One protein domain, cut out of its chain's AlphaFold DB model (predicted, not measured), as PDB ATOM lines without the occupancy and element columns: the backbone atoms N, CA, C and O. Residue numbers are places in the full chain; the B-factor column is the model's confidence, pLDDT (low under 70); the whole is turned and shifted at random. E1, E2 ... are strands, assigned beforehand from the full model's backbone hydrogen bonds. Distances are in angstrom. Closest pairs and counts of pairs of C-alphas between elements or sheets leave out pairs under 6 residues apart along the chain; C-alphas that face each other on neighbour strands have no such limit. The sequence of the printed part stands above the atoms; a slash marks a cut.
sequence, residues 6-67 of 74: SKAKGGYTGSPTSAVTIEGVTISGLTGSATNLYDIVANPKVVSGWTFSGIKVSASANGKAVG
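This is residues 6 to 67 of the 74 residues of an uncharacterized protein of Phytophthora infestans (UniProt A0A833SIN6). The chain winds in two stacked turns, a short solenoid: E1 and the bent E2 make one, E3 and the bent E4 the next, after a lead-in, residues 6 to 25, with no named element. The printed part has 62 residues, four named strands and no named helix; the class is all strand, with under half of the residues in named elements. E1 = E3 and E2 = E4 are parallel two-strand sheets. The whole is loose, radius of gyration of the C-alphas 13.5 A, spanning 35 by 24 by 16 A.

E1, residues 26 to 28, and E3, residues 51 to 53, are parallel at 2 degrees; N 27 and O 51 are within hydrogen-bond range, 3.0 A. E2, residues 31 to 41, bends by 87 degrees at residue 34. E4, residues 56 to 66, bends by 101 degrees at residue 60. E2 and E4 are parallel; N 58 and O 32 are within hydrogen-bond range, 2.8 A.

E1, 6.4 A long, begins at C-alpha 26 (507.364, 707.632, 522.934). E2 measures 21.8 A, E3 6.6 A. E4, 20.8 A, ends at C-alpha 66 (496.240, 718.147, 514.399).

The C-alphas farthest apart, Ala 8 and Gly 54, are 37.2 A apart. The printed part has no cut and no long link. No printed residue is under 70 in pLDDT.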
ATOM      1  N   SER A   6     496.070 707.286 501.927       92.81
ATOM      2  CA  SER A   6     495.182 706.378 501.214       92.81
ATOM      3  C   SER A   6     495.943 705.654 500.114       92.81
ATOM      4  O   SER A   6     496.341 706.253 499.116       92.81
ATOM      5  N   LYS A   7     496.069 704.329 500.247       92.25
ATOM      6  CA  LYS A   7     496.640 703.479 499.190       92.25
ATOM      7  C   LYS A   7     495.820 703.554 497.899       92.25
ATOM      8  O   LYS A   7     496.396 703.571 496.822       92.25
ATOM      9  N   ALA A   8     494.493 703.645 498.010       93.75
ATOM     10  CA  ALA A   8     493.599 703.744 496.856       93.75
ATOM     11  C   ALA A   8     493.751 705.070 496.090       93.75
ATOM     12  O   ALA A   8     493.535 705.102 494.883       93.75
ATOM     13  N   LYS A   9     494.117 706.164 496.777       93.50
ATOM     14  CA  LYS A   9     494.402 707.469 496.153       93.50
ATOM     15  C   LYS A   9     495.889 707.686 495.852       93.50
ATOM     16  O   LYS A   9     496.225 708.666 495.201       93.50
ATOM     17  N   GLY A  10     496.759 706.792 496.324       95.44
ATOM     18  CA  GLY A  10     498.207 706.879 496.142       95.44
ATOM     19  C   GLY A  10     498.865 708.036 496.896       95.44
ATOM     20  O   GLY A  10     499.890 708.533 496.445       95.44
ATOM     21  N   GLY A  11     498.291 708.502 498.011       95.69
ATOM     22  CA  GLY A  11     498.839 709.661 498.717       95.69
ATOM     23  C   GLY A  11     498.082 710.085 499.971       95.69
ATOM     24  O   GLY A  11     497.084 709.471 500.363       95.69
ATOM     25  N   TYR A  12     498.583 711.152 500.595       94.81
ATOM     26  CA  TYR A  12     497.960 711.807 501.744       94.81
ATOM     27  C   TYR A  12     496.739 712.610 501.310       94.81
ATOM     28  O   TYR A  12     496.778 713.355 500.333       94.81
ATOM     29  N   THR A  13     495.643 712.439 502.035       94.44
ATOM     30  CA  THR A  13     494.349 713.040 501.688       94.44
ATOM     31  C   THR A  13     494.050 714.320 502.467       94.44
ATOM     32  O   THR A  13     493.041 714.972 502.213       94.44
ATOM     33  N   GLY A  14     494.875 714.668 503.457       93.25
ATOM     34  CA  GLY A  14     494.640 715.759 504.403       93.25
ATOM     35  C   GLY A  14     493.554 715.462 505.443       93.25
ATOM     36  O   GLY A  14     493.427 716.211 506.412       93.25
ATOM     37  N   SER A  15     492.788 714.378 505.263       94.00
ATOM     38  CA  SER A  15     491.665 713.972 506.107       94.00
ATOM     39  C   SER A  15     492.012 712.688 506.866       94.00
ATOM     40  O   SER A  15     491.896 711.595 506.308       94.00
ATOM     41  N   PRO A  16     492.442 712.779 508.135       93.62
ATOM     42  CA  PRO A  16     492.810 711.602 508.906       93.62
ATOM     43  C   PRO A  16     491.551 710.854 509.358       93.62
ATOM     44  O   PRO A  16     491.018 711.103 510.434       93.62
ATOM     45  N   THR A  17     491.049 709.945 508.521       92.50
ATOM     46  CA  THR A  17     489.851 709.127 508.800       92.50
ATOM     47  C   THR A  17     490.176 707.687 509.185       92.50
ATOM     48  O   THR A  17     489.262 706.911 509.462       92.50
ATOM     49  N   SER A  18     491.461 707.318 509.220       88.12
ATOM     50  CA  SER A  18     491.895 705.979 509.624       88.12
ATOM     51  C   SER A  18     491.305 705.580 510.982       88.12
ATOM     52  O   SER A  18     491.281 706.379 511.921       88.12
ATOM     53  N   ALA A  19     490.844 704.331 511.068       92.38
ATOM     54  CA  ALA A  19     490.380 703.692 512.300       92.38
ATOM     55  C   ALA A  19     491.494 702.899 513.011       92.38
ATOM     56  O   ALA A  19     491.249 702.257 514.030       92.38
ATOM     57  N   VAL A  20     492.718 702.912 512.467       92.69
ATOM     58  CA  VAL A  20     493.874 702.263 513.093       92.69
ATOM     59  C   VAL A  20     494.213 702.995 514.385       92.69
ATOM     60  O   VAL A  20     494.419 704.206 514.383       92.69
ATOM     61  N   THR A  21     494.281 702.235 515.473       96.19
ATOM     62  CA  THR A  21     494.596 702.737 516.811       96.19
ATOM     63  C   THR A  21     496.104 702.950 516.955       96.19
ATOM     64  O   THR A  21     496.888 702.081 516.571       96.19
ATOM     65  N   ILE A  22     496.515 704.118 517.456       95.00
ATOM     66  CA  ILE A  22     497.921 704.512 517.617       95.00
ATOM     67  C   ILE A  22     498.152 704.956 519.062       95.00
ATOM     68  O   ILE A  22     497.886 706.103 519.432       95.00
ATOM     69  N   GLU A  23     498.688 704.053 519.874       96.06
ATOM     70  CA  GLU A  23     498.819 704.249 521.319       96.06
ATOM     71  C   GLU A  23     500.259 704.077 521.792       96.06
ATOM     72  O   GLU A  23     501.062 703.409 521.144       96.06
ATOM     73  N   GLY A  24     500.594 704.690 522.930       96.12
ATOM     74  CA  GLY A  24     501.860 704.427 523.625       96.12
ATOM     75  C   GLY A  24     503.117 704.924 522.900       96.12
ATOM     76  O   GLY A  24     504.213 704.412 523.132       96.12
ATOM     77  N   VAL A  25     502.990 705.906 522.006       96.00
ATOM     78  CA  VAL A  25     504.126 706.448 521.246       96.00
ATOM     79  C   VAL A  25     505.049 707.244 522.168       96.00
ATOM     80  O   VAL A  25     504.628 708.221 522.786       96.00
ATOM     81  N   THR A  26     506.331 706.879 522.206       96.44
ATOM     82  CA  THR A  26     507.364 707.632 522.934       96.44
ATOM     83  C   THR A  26     508.393 708.192 521.962       96.44
ATOM     84  O   THR A  26     508.993 707.445 521.192       96.44
ATOM     85  N   ILE A  27     508.611 709.507 522.014       94.62
ATOM     86  CA  ILE A  27     509.697 710.186 521.300       94.62
ATOM     87  C   ILE A  27     510.547 710.906 522.337       94.62
ATOM     88  O   ILE A  27     510.056 711.780 523.051       94.62
ATOM     89  N   SER A  28     511.826 710.552 522.418       96.44
ATOM     90  CA  SER A  28     512.733 711.097 523.425       96.44
ATOM     91  C   SER A  28     514.083 711.479 522.836       96.44
ATOM     92  O   SER A  28     514.640 710.725 522.040       96.44
ATOM     93  N   GLY A  29     514.635 712.610 523.279       96.62
ATOM     94  CA  GLY A  29     516.026 712.991 523.000       96.62
ATOM     95  C   GLY A  29     516.306 713.377 521.546       96.62
ATOM     96  O   GLY A  29     517.442 713.262 521.094       96.62
ATOM     97  N   LEU A  30     515.286 713.812 520.801       94.19
ATOM     98  CA  LEU A  30     515.449 714.225 519.411       94.19
ATOM     99  C   LEU A  30     516.205 715.560 519.333       94.19
ATOM    100  O   LEU A  30     515.752 716.565 519.879       94.19
ATOM    101  N   THR A  31     517.331 715.581 518.617       96.75
ATOM    102  CA  THR A  31     518.171 716.774 518.421       96.75
ATOM    103  C   THR A  31     518.504 716.986 516.947       96.75
ATOM    104  O   THR A  31     518.625 716.009 516.212       96.75
ATOM    105  N   GLY A  32     518.723 718.229 516.518       97.12
ATOM    106  CA  GLY A  32     519.166 718.544 515.153       97.12
ATOM    107  C   GLY A  32     518.486 719.787 514.592       97.12
ATOM    108  O   GLY A  32     518.070 720.659 515.351       97.12
ATOM    109  N   SER A  33     518.353 719.860 513.267       97.12
ATOM    110  CA  SER A  33     517.646 720.941 512.573       97.12
ATOM    111  C   SER A  33     516.606 720.399 511.600       97.12
ATOM    112  O   SER A  33     516.849 719.386 510.943       97.12
ATOM    113  N   ALA A  34     515.481 721.093 511.464       95.25
ATOM    114  CA  ALA A  34     514.421 720.749 510.523       95.25
ATOM    115  C   ALA A  34     513.783 722.015 509.937       95.25
ATOM    116  O   ALA A  34     513.925 723.103 510.485       95.25
ATOM    117  N   THR A  35     513.041 721.879 508.839       96.19
ATOM    118  CA  THR A  35     512.167 722.972 508.388       96.19
ATOM    119  C   THR A  35     510.964 723.096 509.326       96.19
ATOM    120  O   THR A  35     510.726 724.156 509.890       96.19
ATOM    121  N   ASN A  36     510.250 721.991 509.557       94.31
ATOM    122  CA  ASN A  36     509.087 721.934 510.444       94.31
ATOM    123  C   ASN A  36     509.414 721.110 511.694       94.31
ATOM    124  O   ASN A  36     509.932 720.000 511.566       94.31
ATOM    125  N   LEU A  37     509.092 721.626 512.883       93.69
ATOM    126  CA  LEU A  37     509.274 720.912 514.150       93.69
ATOM    127  C   LEU A  37     508.331 719.707 514.263       93.69
ATOM    128  O   LEU A  37     508.752 718.625 514.670       93.69
ATOM    129  N   TYR A  38     507.070 719.887 513.866       92.81
ATOM    130  CA  TYR A  38     506.043 718.857 513.883       92.81
ATOM    131  C   TYR A  38     505.333 718.763 512.535       92.81
ATOM    132  O   TYR A  38     505.136 719.748 511.826       92.81
ATOM    133  N   ASP A  39     504.902 717.554 512.202       94.06
ATOM    134  CA  ASP A  39     503.949 717.322 511.121       94.06
ATOM    135  C   ASP A  39     503.038 716.168 511.530       94.06
ATOM    136  O   ASP A  39     503.356 714.992 511.346       94.06
ATOM    137  N   ILE A  40     501.977 716.498 512.265       95.06
ATOM    138  CA  ILE A  40     501.001 715.563 512.814       95.06
ATOM    139  C   ILE A  40     499.644 715.848 512.179       95.06
ATOM    140  O   ILE A  40     499.076 716.932 512.326       95.06
ATOM    141  N   VAL A  41     499.113 714.836 511.498       96.06
ATOM    142  CA  VAL A  41     497.758 714.802 510.951       96.06
ATOM    143  C   VAL A  41     497.165 713.444 511.302       96.06
ATOM    144  O   VAL A  41     497.323 712.467 510.571       96.06
ATOM    145  N   ALA A  42     496.523 713.375 512.463       96.25
ATOM    146  CA  ALA A  42     495.985 712.143 513.022       96.25
ATOM    147  C   ALA A  42     494.486 712.260 513.326       96.25
ATOM    148  O   ALA A  42     493.936 713.353 513.451       96.25
ATOM    149  N   ASN A  43     493.812 711.115 513.423       96.62
ATOM    150  CA  ASN A  43     492.426 711.047 513.860       96.62
ATOM    151  C   ASN A  43     492.404 711.086 515.400       96.62
ATOM    152  O   ASN A  43     492.807 710.100 516.018       96.62
ATOM    153  N   PRO A  44     491.908 712.160 516.046       95.62
ATOM    154  CA  PRO A  44     491.960 712.293 517.505       95.62
ATOM    155  C   PRO A  44     491.183 711.203 518.253       95.62
ATOM    156  O   PRO A  44     491.403 710.998 519.441       95.62
ATOM    157  N   LYS A  45     490.270 710.494 517.578       96.44
ATOM    158  CA  LYS A  45     489.453 709.436 518.189       96.44
ATOM    159  C   LYS A  45     490.212 708.131 518.429       96.44
ATOM    160  O   LYS A  45     489.684 707.263 519.112       96.44
ATOM    161  N   VAL A  46     491.387 707.962 517.823       95.75
ATOM    162  CA  VAL A  46     492.129 706.688 517.816       95.75
ATOM    163  C   VAL A  46     493.579 706.848 518.271       95.75
ATOM    164  O   VAL A  46     494.398 705.963 518.032       95.75
ATOM    165  N   VAL A  47     493.917 707.974 518.905       96.50
ATOM    166  CA  VAL A  47     495.250 708.208 519.469       96.50
ATOM    167  C   VAL A  47     495.185 708.386 520.977       96.50
ATOM    168  O   VAL A  47     494.293 709.056 521.499       96.50
ATOM    169  N   SER A  48     496.148 707.809 521.690       96.94
ATOM    170  CA  SER A  48     496.224 707.923 523.146       96.94
ATOM    171  C   SER A  48     497.647 707.669 523.660       96.94
ATOM    172  O   SER A  48     498.468 707.034 523.001       96.94
ATOM    173  N   GLY A  49     497.975 708.189 524.846       96.00
ATOM    174  CA  GLY A  49     499.202 707.813 525.562       96.00
ATOM    175  C   GLY A  49     500.519 708.172 524.865       96.00
ATOM    176  O   GLY A  49     501.481 707.417 524.973       96.00
ATOM    177  N   TRP A  50     500.583 709.288 524.133       96.56
ATOM    178  CA  TRP A  50     501.845 709.734 523.531       96.56
ATOM    179  C   TRP A  50     502.651 710.588 524.508       96.56
ATOM    180  O   TRP A  50     502.084 711.424 525.215       96.56
ATOM    181  N   THR A  51     503.971 710.411 524.502       96.12
ATOM    182  CA  THR A  51     504.910 711.145 525.360       96.12
ATOM    183  C   THR A  51     506.091 711.649 524.547       96.12
ATOM    184  O   THR A  51     506.863 710.851 524.009       96.12
ATOM    185  N   PHE A  52     506.247 712.975 524.461       95.00
ATOM    186  CA  PHE A  52     507.393 713.620 523.814       95.00
ATOM    187  C   PHE A  52     508.270 714.286 524.876       95.00
ATOM    188  O   PHE A  52     507.775 715.050 525.703       95.00
ATOM    189  N   SER A  53     509.571 714.004 524.871       95.56
ATOM    190  CA  SER A  53     510.502 714.542 525.866       95.56
ATOM    191  C   SER A  53     511.882 714.836 525.281       95.56
ATOM    192  O   SER A  53     512.346 714.198 524.339       95.56
ATOM    193  N   GLY A  54     512.566 715.842 525.832       95.44
ATOM    194  CA  GLY A  54     513.925 716.187 525.404       95.44
ATOM    195  C   GLY A  54     514.046 716.568 523.923       95.44
ATOM    196  O   GLY A  54     515.088 716.309 523.327       95.44
ATOM    197  N   ILE A  55     512.999 717.152 523.329       93.69
ATOM    198  CA  ILE A  55     513.016 717.620 521.939       93.69
ATOM    199  C   ILE A  55     513.803 718.932 521.877       93.69
ATOM    200  O   ILE A  55     513.375 719.956 522.404       93.69
ATOM    201  N   LYS A  56     514.981 718.890 521.252       95.19
ATOM    202  CA  LYS A  56     515.886 720.029 521.047       95.19
ATOM    203  C   LYS A  56     516.222 720.155 519.562       95.19
ATOM    204  O   LYS A  56     517.370 719.986 519.147       95.19
ATOM    205  N   VAL A  57     515.196 720.400 518.755       95.56
ATOM    206  CA  VAL A  57     515.327 720.594 517.308       95.56
ATOM    207  C   VAL A  57     515.246 722.084 516.997       95.56
ATOM    208  O   VAL A  57     514.299 722.754 517.398       95.56
ATOM    209  N   SER A  58     516.225 722.600 516.261       96.50
ATOM    210  CA  SER A  58     516.170 723.944 515.690       96.50
ATOM    211  C   SER A  58     515.320 723.906 514.423       96.50
ATOM    212  O   SER A  58     515.786 723.435 513.382       96.50
ATOM    213  N   ALA A  59     514.077 724.377 514.506       96.06
ATOM    214  CA  ALA A  59     513.160 724.417 513.373       96.06
ATOM    215  C   ALA A  59     512.916 725.847 512.879       96.06
ATOM    216  O   ALA A  59     512.887 726.779 513.682       96.06
ATOM    217  N   SER A  60     512.718 726.026 511.571       96.56
ATOM    218  CA  SER A  60     512.311 727.324 511.010       96.56
ATOM    219  C   SER A  60     510.799 727.573 511.100       96.56
ATOM    220  O   SER A  60     510.366 728.719 511.000       96.56
ATOM    221  N   ALA A  61     510.000 726.528 511.327       95.31
ATOM    222  CA  ALA A  61     508.564 726.593 511.575       95.31
ATOM    223  C   ALA A  61     508.102 725.453 512.500       95.31
ATOM    224  O   ALA A  61     508.735 724.402 512.579       95.31
ATOM    225  N   ASN A  62     506.951 725.615 513.162       89.31
ATOM    226  CA  ASN A  62     506.366 724.539 513.975       89.31
ATOM    227  C   ASN A  62     505.682 723.447 513.135       89.31
ATOM    228  O   ASN A  62     505.539 722.324 513.607       89.31
ATOM    229  N   GLY A  63     505.297 723.750 511.894       91.69
ATOM    230  CA  GLY A  63     504.513 722.856 511.042       91.69
ATOM    231  C   GLY A  63     503.081 722.648 511.551       91.69
ATOM    232  O   GLY A  63     502.484 723.561 512.123       91.69
ATOM    233  N   LYS A  64     502.498 721.474 511.288       92.38
ATOM    234  CA  LYS A  64     501.099 721.163 511.619       92.38
ATOM    235  C   LYS A  64     501.043 720.183 512.780       92.38
ATOM    236  O   LYS A  64     501.767 719.195 512.790       92.38
ATOM    237  N   ALA A  65     500.132 720.413 513.717       93.75
ATOM    238  CA  ALA A  65     499.818 719.430 514.739       93.75
ATOM    239  C   ALA A  65     498.311 719.363 514.982       93.75
ATOM    240  O   ALA A  65     497.730 720.179 515.699       93.75
ATOM    241  N   VAL A  66     497.675 718.399 514.317       94.19
ATOM    242  CA  VAL A  66     496.240 718.147 514.399       94.19
ATOM    243  C   VAL A  66     495.988 716.697 514.775       94.19
ATOM    244  O   VAL A  66     496.431 715.771 514.093       94.19
ATOM    245  N   GLY A  67     495.202 716.521 515.834       95.12
ATOM    246  CA  GLY A  67     494.702 715.226 516.268       95.12
ATOM    247  C   GLY A  67     495.653 714.428 517.151       95.12
ATOM    248  O   GLY A  67     495.344 713.277 517.417       95.12
TER     249      GLY A  67